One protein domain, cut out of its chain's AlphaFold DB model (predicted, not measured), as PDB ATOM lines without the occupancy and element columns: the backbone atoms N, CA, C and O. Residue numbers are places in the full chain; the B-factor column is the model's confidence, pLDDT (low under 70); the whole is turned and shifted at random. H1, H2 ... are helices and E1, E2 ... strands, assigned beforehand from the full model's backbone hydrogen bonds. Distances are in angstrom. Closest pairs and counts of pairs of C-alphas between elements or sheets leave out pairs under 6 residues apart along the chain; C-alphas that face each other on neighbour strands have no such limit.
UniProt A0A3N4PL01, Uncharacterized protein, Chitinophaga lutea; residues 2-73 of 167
ATOM      1  N   GLY A   2      -2.002  60.247 -69.056       37.91
ATOM      2  CA  GLY A   2      -3.283  59.559 -68.894       37.91
ATOM      3  C   GLY A   2      -3.677  59.536 -67.421       37.91
ATOM      4  O   GLY A   2      -2.953  58.980 -66.601       37.91
ATOM      5  N   LEU A   3      -4.801  60.164 -67.088       41.06
ATOM      6  CA  LEU A   3      -5.428  60.038 -65.779       41.06
ATOM      7  C   LEU A   3      -6.058  58.645 -65.701       41.06
ATOM      8  O   LEU A   3      -7.147  58.415 -66.222       41.06
ATOM      9  N   PHE A   4      -5.360  57.699 -65.074       41.97
ATOM     10  CA  PHE A   4      -5.981  56.455 -64.642       41.97
ATOM     11  C   PHE A   4      -6.926  56.786 -63.488       41.97
ATOM     12  O   PHE A   4      -6.505  56.949 -62.345       41.97
ATOM     13  N   SER A   5      -8.214  56.904 -63.802       41.91
ATOM     14  CA  SER A   5      -9.261  56.798 -62.794       41.91
ATOM     15  C   SER A   5      -9.208  55.364 -62.272       41.91
ATOM     16  O   SER A   5      -9.566  54.425 -62.985       41.91
ATOM     17  N   THR A   6      -8.672  55.165 -61.069       38.72
ATOM     18  CA  THR A   6      -8.791  53.872 -60.398       38.72
ATOM     19  C   THR A   6     -10.265  53.712 -60.062       38.72
ATOM     20  O   THR A   6     -10.803  54.403 -59.198       38.72
ATOM     21  N   ALA A   7     -10.958  52.841 -60.795       40.06
ATOM     22  CA  ALA A   7     -12.248  52.356 -60.343       40.06
ATOM     23  C   ALA A   7     -12.010  51.778 -58.945       40.06
ATOM     24  O   ALA A   7     -11.270  50.805 -58.797       40.06
ATOM     25  N   ALA A   8     -12.548  52.427 -57.913       43.34
ATOM     26  CA  ALA A   8     -12.518  51.887 -56.567       43.34
ATOM     27  C   ALA A   8     -13.270  50.555 -56.617       43.34
ATOM     28  O   ALA A   8     -14.500  50.532 -56.687       43.34
ATOM     29  N   PHE A   9     -12.529  49.445 -56.678       53.06
ATOM     30  CA  PHE A   9     -13.115  48.114 -56.642       53.06
ATOM     31  C   PHE A   9     -14.002  48.029 -55.406       53.06
ATOM     32  O   PHE A   9     -13.605  48.460 -54.320       53.06
ATOM     33  N   ALA A  10     -15.224  47.537 -55.594       61.09
ATOM     34  CA  ALA A  10     -16.187  47.437 -54.516       61.09
ATOM     35  C   ALA A  10     -15.573  46.572 -53.406       61.09
ATOM     36  O   ALA A  10     -15.273  45.398 -53.622       61.09
ATOM     37  N   GLN A  11     -15.309  47.180 -52.249       71.69
ATOM     38  CA  GLN A  11     -14.598  46.499 -51.175       71.69
ATOM     39  C   GLN A  11     -15.562  45.557 -50.471       71.69
ATOM     40  O   GLN A  11     -16.675  45.954 -50.112       71.69
ATOM     41  N   ASN A  12     -15.116  44.325 -50.253       82.94
ATOM     42  CA  ASN A  12     -15.829  43.348 -49.450       82.94
ATOM     43  C   ASN A  12     -14.984  43.002 -48.235       82.94
ATOM     44  O   ASN A  12     -13.765  42.898 -48.333       82.94
ATOM     45  N   GLY A  13     -15.623  42.791 -47.092       84.81
ATOM     46  CA  GLY A  13     -14.874  42.406 -45.914       84.81
ATOM     47  C   GLY A  13     -15.701  42.231 -44.665       84.81
ATOM     48  O   GLY A  13     -16.917  42.372 -44.689       84.81
ATOM     49  N   VAL A  14     -15.032  41.910 -43.564       87.75
ATOM     50  CA  VAL A  14     -15.669  41.702 -42.260       87.75
ATOM     51  C   VAL A  14     -15.108  42.680 -41.232       87.75
ATOM     52  O   VAL A  14     -13.899  42.914 -41.169       87.75
ATOM     53  N   TYR A  15     -16.009  43.222 -40.416       90.25
ATOM     54  CA  TYR A  15     -15.702  43.950 -39.192       90.25
ATOM     55  C   TYR A  15     -15.839  42.984 -38.020       90.25
ATOM     56  O   TYR A  15     -16.925  42.446 -37.788       90.25
ATOM     57  N   LEU A  16     -14.754  42.754 -37.287       89.31
ATOM     58  CA  LEU A  16     -14.785  41.889 -36.109       89.31
ATOM     59  C   LEU A  16     -15.391  42.628 -34.922       89.31
ATOM     60  O   LEU A  16     -16.278  42.106 -34.254       89.31
ATOM     61  N   THR A  17     -14.980  43.877 -34.716       91.81
ATOM     62  CA  THR A  17     -15.441  44.701 -33.598       91.81
ATOM     63  C   THR A  17     -16.199  45.946 -34.059       91.81
ATOM     64  O   THR A  17     -16.096  46.401 -35.201       91.81
ATOM     65  N   ALA A  18     -16.940  46.555 -33.133       90.00
ATOM     66  CA  ALA A  18     -17.570  47.851 -33.364       90.00
ATOM     67  C   ALA A  18     -16.541  48.970 -33.629       90.00
ATOM     68  O   ALA A  18     -16.836  49.910 -34.367       90.00
ATOM     69  N   ALA A  19     -15.333  48.864 -33.060       90.44
ATOM     70  CA  ALA A  19     -14.237  49.805 -33.289       90.44
ATOM     71  C   ALA A  19     -13.660  49.674 -34.708       90.44
ATOM     72  O   ALA A  19     -13.374  50.684 -35.355       90.44
ATOM     73  N   ASP A  20     -13.557  48.447 -35.225       90.06
ATOM     74  CA  ASP A  20     -13.169  48.200 -36.618       90.06
ATOM     75  C   ASP A  20     -14.171  48.845 -37.579       90.06
ATOM     76  O   ASP A  20     -13.790  49.543 -38.514       90.06
ATOM     77  N   PHE A  21     -15.467  48.697 -37.300       90.00
ATOM     78  CA  PHE A  21     -16.510  49.366 -38.074       90.00
ATOM     79  C   PHE A  21     -16.426  50.897 -37.983       90.00
ATOM     80  O   PHE A  21     -16.462  51.570 -39.013       90.00
ATOM     81  N   ALA A  22     -16.264  51.458 -36.781       88.19
ATOM     82  CA  ALA A  22     -16.165  52.907 -36.584       88.19
ATOM     83  C   ALA A  22     -14.948  53.518 -37.303       88.19
ATOM     84  O   ALA A  22     -15.042  54.601 -37.876       88.19
ATOM     85  N   SER A  23     -13.823  52.798 -37.330       88.62
ATOM     86  CA  SER A  23     -12.600  53.191 -38.043       88.62
ATOM     87  C   SER A  23     -12.593  52.797 -39.527       88.62
ATOM     88  O   SER A  23     -11.617  53.065 -40.225       88.62
ATOM     89  N   LYS A  24     -13.670  52.168 -40.027       86.69
ATOM     90  CA  LYS A  24     -13.772  51.590 -41.380       86.69
ATOM     91  C   LYS A  24     -12.630  50.616 -41.711       86.69
ATOM     92  O   LYS A  24     -12.275  50.445 -42.877       86.69
ATOM     93  N   LYS A  25     -12.069  49.963 -40.693       88.56
ATOM     94  CA  LYS A  25     -10.997  48.978 -40.809       88.56
ATOM     95  C   LYS A  25     -11.593  47.600 -41.084       88.56
ATOM     96  O   LYS A  25     -12.204  46.986 -40.215       88.56
ATOM     97  N   LEU A  26     -11.395  47.093 -42.292       85.12
ATOM     98  CA  LEU A  26     -11.764  45.724 -42.644       85.12
ATOM     99  C   LEU A  26     -10.673  44.765 -42.158       85.12
ATOM    100  O   LEU A  26      -9.489  44.988 -42.404       85.12
ATOM    101  N   SER A  27     -11.067  43.709 -41.443       82.19
ATOM    102  CA  SER A  27     -10.121  42.688 -40.961       82.19
ATOM    103  C   SER A  27      -9.777  41.657 -42.038       82.19
ATOM    104  O   SER A  27      -8.691  41.090 -42.024       82.19
ATOM    105  N   TYR A  28     -10.689  41.443 -42.987       79.62
ATOM    106  CA  TYR A  28     -10.531  40.525 -44.113       79.62
ATOM    107  C   TYR A  28     -11.075  41.210 -45.363       79.62
ATOM    108  O   TYR A  28     -12.180  41.740 -45.292       79.62
ATOM    109  N   ASN A  29     -10.326  41.212 -46.470       66.31
ATOM    110  CA  ASN A  29     -10.605  42.049 -47.652       66.31
ATOM    111  C   ASN A  29     -11.121  41.273 -48.884       66.31
ATOM    112  O   ASN A  29     -11.343  41.876 -49.930       66.31
ATOM    113  N   ASP A  30     -11.324  39.954 -48.771       64.19
ATOM    114  CA  ASP A  30     -11.826  39.096 -49.859       64.19
ATOM    115  C   ASP A  30     -12.985  38.197 -49.395       64.19
ATOM    116  O   ASP A  30     -13.025  36.972 -49.541       64.19
ATOM    117  N   VAL A  31     -13.964  38.823 -48.747       62.31
ATOM    118  CA  VAL A  31     -15.152  38.111 -48.279       62.31
ATOM    119  C   VAL A  31     -16.130  38.004 -49.439       62.31
ATOM    120  O   VAL A  31     -16.791  38.973 -49.808       62.31
ATOM    121  N   ASN A  32     -16.231  36.815 -50.032       56.25
ATOM    122  CA  ASN A  32     -17.199  36.579 -51.092       56.25
ATOM    123  C   ASN A  32     -18.614  36.678 -50.505       56.25
ATOM    124  O   ASN A  32     -19.047  35.846 -49.707       56.25
ATOM    125  N   ALA A  33     -19.314  37.745 -50.869       47.12
ATOM    126  CA  ALA A  33     -20.511  38.196 -50.182       47.12
ATOM    127  C   ALA A  33     -21.778  37.381 -50.518       47.12
ATOM    128  O   ALA A  33     -22.862  37.638 -49.992       47.12
ATOM    129  N   HIS A  34     -21.625  36.318 -51.311       46.41
ATOM    130  CA  HIS A  34     -22.507  35.159 -51.258       46.41
ATOM    131  C   HIS A  34     -22.105  34.271 -50.073       46.41
ATOM    132  O   HIS A  34     -21.753  33.107 -50.245       46.41
ATOM    133  N   ILE A  35     -22.086  34.839 -48.865       53.91
ATOM    134  CA  ILE A  35     -21.846  34.077 -47.642       53.91
ATOM    135  C   ILE A  35     -23.094  33.216 -47.463       53.91
ATOM    136  O   ILE A  35     -24.155  33.768 -47.154       53.91
ATOM    137  N   PRO A  36     -23.041  31.884 -47.653       49.88
ATOM    138  CA  PRO A  36     -24.155  31.065 -47.236       49.88
ATOM    139  C   PRO A  36     -24.193  31.187 -45.713       49.88
ATOM    140  O   PRO A  36     -23.347  30.626 -45.018       49.88
ATOM    141  N   PHE A  37     -25.133  31.978 -45.198       58.16
ATOM    142  CA  PHE A  37     -25.387  32.139 -43.773       58.16
ATOM    143  C   PHE A  37     -25.933  30.814 -43.219       58.16
ATOM    144  O   PHE A  37     -27.116  30.684 -42.915       58.16
ATOM    145  N   ARG A  38     -25.073  29.798 -43.115       55.94
ATOM    146  CA  ARG A  38     -25.390  28.518 -42.488       55.94
ATOM    147  C   ARG A  38     -25.265  28.701 -40.982       55.94
ATOM    148  O   ARG A  38     -24.227  29.156 -40.514       55.94
ATOM    149  N   TYR A  39     -26.348  28.395 -40.268       60.72
ATOM    150  CA  TYR A  39     -26.450  28.243 -38.811       60.72
ATOM    151  C   TYR A  39     -25.307  28.882 -38.008       60.72
ATOM    152  O   TYR A  39     -24.342  28.219 -37.640       60.72
ATOM    153  N   GLY A  40     -25.405  30.190 -37.756       68.38
ATOM    154  CA  GLY A  40     -24.504  30.861 -36.818       68.38
ATOM    155  C   GLY A  40     -23.079  31.138 -37.305       68.38
ATOM    156  O   GLY A  40     -22.328  31.703 -36.522       68.38
ATOM    157  N   LYS A  41     -22.704  30.831 -38.559       75.31
ATOM    158  CA  LYS A  41     -21.343  31.079 -39.077       75.31
ATOM    159  C   LYS A  41     -21.287  32.021 -40.283       75.31
ATOM    160  O   LYS A  41     -22.253  32.156 -41.037       75.31
ATOM    161  N   VAL A  42     -20.134  32.665 -40.447       76.56
ATOM    162  CA  VAL A  42     -19.741  33.562 -41.538       76.56
ATOM    163  C   VAL A  42     -18.521  32.951 -42.223       76.56
ATOM    164  O   VAL A  42     -17.479  32.756 -41.597       76.56
ATOM    165  N   LYS A  43     -18.651  32.620 -43.509       76.56
ATOM    166  CA  LYS A  43     -17.537  32.127 -44.326       76.56
ATOM    167  C   LYS A  43     -16.727  33.309 -44.852       76.56
ATOM    168  O   LYS A  43     -17.270  34.156 -45.554       76.56
ATOM    169  N   VAL A  44     -15.441  33.327 -44.536       75.38
ATOM    170  CA  VAL A  44     -14.466  34.323 -44.986       75.38
ATOM    171  C   VAL A  44     -13.413  33.607 -45.821       75.38
ATOM    172  O   VAL A  44     -12.895  32.577 -45.395       75.38
ATOM    173  N   ASN A  45     -13.098  34.135 -47.001       74.12
ATOM    174  CA  ASN A  45     -11.936  33.685 -47.756       74.12
ATOM    175  C   ASN A  45     -10.805  34.681 -47.494       74.12
ATOM    176  O   ASN A  45     -10.990  35.890 -47.603       74.12
ATOM    177  N   ASP A  46      -9.655  34.160 -47.095       72.00
ATOM    178  CA  ASP A  46      -8.443  34.921 -46.834       72.00
ATOM    179  C   ASP A  46      -7.315  34.299 -47.662       72.00
ATOM    180  O   ASP A  46      -6.681  33.311 -47.268       72.00
ATOM    181  N   GLY A  47      -7.166  34.792 -48.893       72.38
ATOM    182  CA  GLY A  47      -6.295  34.194 -49.903       72.38
ATOM    183  C   GLY A  47      -6.648  32.723 -50.154       72.38
ATOM    184  O   GLY A  47      -7.752  32.398 -50.582       72.38
ATOM    185  N   ASN A  48      -5.717  31.818 -49.843       71.00
ATOM    186  CA  ASN A  48      -5.901  30.371 -50.028       71.00
ATOM    187  C   ASN A  48      -6.594  29.670 -48.848       71.00
ATOM    188  O   ASN A  48      -6.739  28.447 -48.862       71.00
ATOM    189  N   ARG A  49      -6.991  30.403 -47.801       75.44
ATOM    190  CA  ARG A  49      -7.636  29.830 -46.616       75.44
ATOM    191  C   ARG A  49      -9.103  30.219 -46.575       75.44
ATOM    192  O   ARG A  49      -9.475  31.367 -46.772       75.44
ATOM    193  N   THR A  50      -9.950  29.244 -46.276       76.88
ATOM    194  CA  THR A  50     -11.343  29.488 -45.908       76.88
ATOM    195  C   THR A  50     -11.455  29.427 -44.392       76.88
ATOM    196  O   THR A  50     -11.166  28.394 -43.791       76.88
ATOM    197  N   LEU A  51     -11.915  30.514 -43.786       78.50
ATOM    198  CA  LEU A  51     -12.228  30.610 -42.367       78.50
ATOM    199  C   LEU A  51     -13.747  30.579 -42.173       78.50
ATOM    200  O   LEU A  51     -14.512  31.137 -42.962       78.50
ATOM    201  N   LEU A  52     -14.188  29.920 -41.106       81.19
ATOM    202  CA  LEU A  52     -15.571  29.955 -40.643       81.19
ATOM    203  C   LEU A  52     -15.588  30.653 -39.287       81.19
ATOM    204  O   LEU A  52     -15.191  30.058 -38.288       81.19
ATOM    205  N   LEU A  53     -16.033  31.904 -39.270       81.50
ATOM    206  CA  LEU A  53     -16.167  32.702 -38.054       81.50
ATOM    207  C   LEU A  53     -17.567  32.521 -37.469       81.50
ATOM    208  O   LEU A  53     -18.539  32.436 -38.219       81.50
ATOM    209  N   ASP A  54     -17.695  32.487 -36.148       82.38
ATOM    210  CA  ASP A  54     -19.011  32.506 -35.513       82.38
ATOM    211  C   ASP A  54     -19.623  33.914 -35.597       82.38
ATOM    212  O   ASP A  54     -18.948  34.919 -35.388       82.38
ATOM    213  N   LYS A  55     -20.931  34.014 -35.864       78.69
ATOM    214  CA  LYS A  55     -21.657  35.295 -35.981       78.69
ATOM    215  C   LYS A  55     -21.601  36.133 -34.709       78.69
ATOM    216  O   LYS A  55     -21.674  37.349 -34.788       78.69
ATOM    217  N   LYS A  56     -21.485  35.484 -33.549       82.00
ATOM    218  CA  LYS A  56     -21.308  36.166 -32.258       82.00
ATOM    219  C   LYS A  56     -19.966  36.900 -32.156       82.00
ATOM    220  O   LYS A  56     -19.877  37.867 -31.411       82.00
ATOM    221  N   ASP A  57     -18.968  36.462 -32.920       86.12
ATOM    222  CA  ASP A  57     -17.607  37.009 -32.912       86.12
ATOM    223  C   ASP A  57     -17.380  37.974 -34.091       86.12
ATOM    224  O   ASP A  57     -16.266  38.439 -34.326       86.12
ATOM    225  N   VAL A  58     -18.440  38.270 -34.852       88.06
ATOM    226  CA  VAL A  58     -18.416  39.154 -36.015       88.06
ATOM    227  C   VAL A  58     -19.411  40.285 -35.810       88.06
ATOM    228  O   VAL A  58     -20.621  40.071 -35.793       88.06
ATOM    229  N   TYR A  59     -18.909  41.514 -35.736       90.69
ATOM    230  CA  TYR A  59     -19.753  42.700 -35.653       90.69
ATOM    231  C   TYR A  59     -20.579  42.926 -36.931       90.69
ATOM    232  O   TYR A  59     -21.762  43.273 -36.877       90.69
ATOM    233  N   GLY A  60     -19.971  42.753 -38.103       89.81
ATOM    234  CA  GLY A  60     -20.623  43.060 -39.369       89.81
ATOM    235  C   GLY A  60     -19.765  42.756 -40.586       89.81
ATOM    236  O   GLY A  60     -18.675  42.203 -40.478       89.81
ATOM    237  N   TYR A  61     -20.251  43.129 -41.762       88.56
ATOM    238  CA  TYR A  61     -19.538  42.944 -43.020       88.56
ATOM    239  C   TYR A  61     -19.815  44.087 -43.993       88.56
ATOM    240  O   TYR A  61     -20.841  44.756 -43.908       88.56
ATOM    241  N   ARG A  62     -18.897  44.294 -44.931       88.81
ATOM    242  CA  ARG A  62     -19.065  45.160 -46.091       88.81
ATOM    243  C   ARG A  62     -19.240  44.293 -47.328       88.81
ATOM    244  O   ARG A  62     -18.481  43.349 -47.534       88.81
ATOM    245  N   GLN A  63     -20.226  44.626 -48.149       84.25
ATOM    246  CA  GLN A  63     -20.472  44.009 -49.445       84.25
ATOM    247  C   GLN A  63     -20.735  45.105 -50.464       84.25
ATOM    248  O   GLN A  63     -21.696  45.856 -50.328       84.25
ATOM    249  N   GLY A  64     -19.911  45.194 -51.503       82.88
ATOM    250  CA  GLY A  64     -20.138  46.143 -52.586       82.88
ATOM    251  C   GLY A  64     -20.186  47.599 -52.105       82.88
ATOM    252  O   GLY A  64     -21.044  48.352 -52.550       82.88
ATOM    253  N   ASN A  65     -19.323  47.971 -51.149       83.56
ATOM    254  CA  ASN A  65     -19.339  49.257 -50.425       83.56
ATOM    255  C   ASN A  65     -20.563  49.514 -49.523       83.56
ATOM    256  O   ASN A  65     -20.639  50.566 -48.893       83.56
ATOM    257  N   GLN A  66     -21.488  48.562 -49.404       90.06
ATOM    258  CA  GLN A  66     -22.586  48.618 -48.449       90.06
ATOM    259  C   GLN A  66     -22.194  47.896 -47.158       90.06
ATOM    260  O   GLN A  66     -21.864  46.712 -47.168       90.06
ATOM    261  N   ASP A  67     -22.272  48.605 -46.037       91.75
ATOM    262  CA  ASP A  67     -22.013  48.033 -44.720       91.75
ATOM    263  C   ASP A  67     -23.273  47.382 -44.135       91.75
ATOM    264  O   ASP A  67     -24.398  47.860 -44.316       91.75
ATOM    265  N   TYR A  68     -23.073  46.290 -43.407       91.25
ATOM    266  CA  TYR A  68     -24.099  45.528 -42.713       91.25
ATOM    267  C   TYR A  68     -23.621  45.186 -41.305       91.25
ATOM    268  O   TYR A  68     -22.472  44.797 -41.105       91.25
ATOM    269  N   ARG A  69     -24.521  45.272 -40.329       92.00
ATOM    270  CA  ARG A  69     -24.304  44.784 -38.966       92.00
ATOM    271  C   ARG A  69     -24.964  43.424 -38.788       92.00
ATOM    272  O   ARG A  69     -26.078  43.215 -39.270       92.00
ATOM    273  N   ILE A  70     -24.297  42.518 -38.084       89.06
ATOM    274  CA  ILE A  70     -24.838  41.206 -37.733       89.06
ATOM    275  C   ILE A  70     -25.277  41.243 -36.272       89.06
ATOM    276  O   ILE A  70     -24.504  41.605 -35.391       89.06
ATOM    277  N   ILE A  71     -26.531  40.868 -36.010       87.06
ATOM    278  CA  ILE A  71     -27.043  40.666 -34.650       87.06
ATOM    279  C   ILE A  71     -27.848  39.372 -34.631       87.06
ATOM    280  O   ILE A  71     -28.822  39.206 -35.374       87.06
ATOM    281  N   GLY A  72     -27.415  38.426 -33.796       84.25
ATOM    282  CA  GLY A  72     -27.963  37.075 -33.780       84.25
ATOM    283  C   GLY A  72     -27.821  36.407 -35.149       84.25
ATOM    284  O   GLY A  72     -26.715  36.206 -35.649       84.25
ATOM    285  N   ASN A  73     -28.950  36.067 -35.773       80.81
ATOM    286  CA  ASN A  73     -28.977  35.440 -37.096       80.81
ATOM    287  C   ASN A  73     -29.397  36.401 -38.224       80.81
ATOM    288  O   ASN A  73     -29.677  35.946 -39.334       80.81
TER     289      ASN A  73
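Overview. This is residues 2 to 73 of the 167 residues of an uncharacterized protein of Chitinophaga lutea (UniProt A0A3N4PL01). A small three-stranded sheet, E1, E4 and E5, and a separate two-stranded hairpin, E2 and E3, make the body, with the short helix H1 on the three-stranded sheet and a tail, residues 2 to 7, that sticks out and makes much of the length. A long loop, residues 23 to 40, leads from H1 to the hairpin. The printed part has 72 residues, with one named helix and five named strands in the order E1, H1, E2, E3, E4, E5; the larger sheet runs E1, E4, E5, and both sheets are antiparallel. The class is mostly strand, though under half of the residues are in named elements. The whole is only just compact, close to loose, with a radius of gyration of the C-alphas of 13.1 A, and elongated, spanning 49 by 28 by 16 A.

Along the chain. Begin at C-alpha 2, at (-3.283, 59.559, -68.894), where the tail stands free up to residue 7. Strand E1, residues 13 to 15, starts at C-alpha 13, at (-14.874, 42.406, -45.914). Helix H1 follows at residues 18 to 22, 6.2 A long. Further on, look for strand E2 at residues 41 to 46, 15.5 A, and strand E3 at 49 to 54, 16.1 A. Strand E4, residues 60 to 63, measures 10.1 A, and strand E5, residues 66 to 71, measures 16.5 A and ends at C-alpha 71, at (-27.043, 40.666, -34.650).

Arrangement. Look first at E4, the inner strand, with E1 and E5 as edge strands. E1 and E4 are antiparallel at 158 degrees; find N 13 and O 62 within hydrogen-bond range at 2.9 A. E4 and E5 form a hairpin, antiparallel at 153 degrees, with N 63 and O 66 at 2.8 A. H1 is on this sheet at a height of 8.3 A, over none of its strands, but only just: 2 of its 5 C-alphas fall on E4. Its O i to N i+4 pair is within hydrogen-bond range. The hairpin of E2 and E3, antiparallel at 153 degrees, has N 42 and O 53 at 2.7 A. The closest C-alphas of E1 and E2 are those of Val 14 and Val 44, 8.0 A apart. E3 is apart from E1, E4 and E5.

Size, cuts and confidence. The two C-alphas farthest apart are those of Gly 2 and Tyr 39, at 49.2 A. The printed part has no cut. The link from H1 to E2 is long, 18 residues; the others are tight. Mean pLDDT of the printed part is 74.5, and residues 2 to 10 and 29 to 40 are under 70.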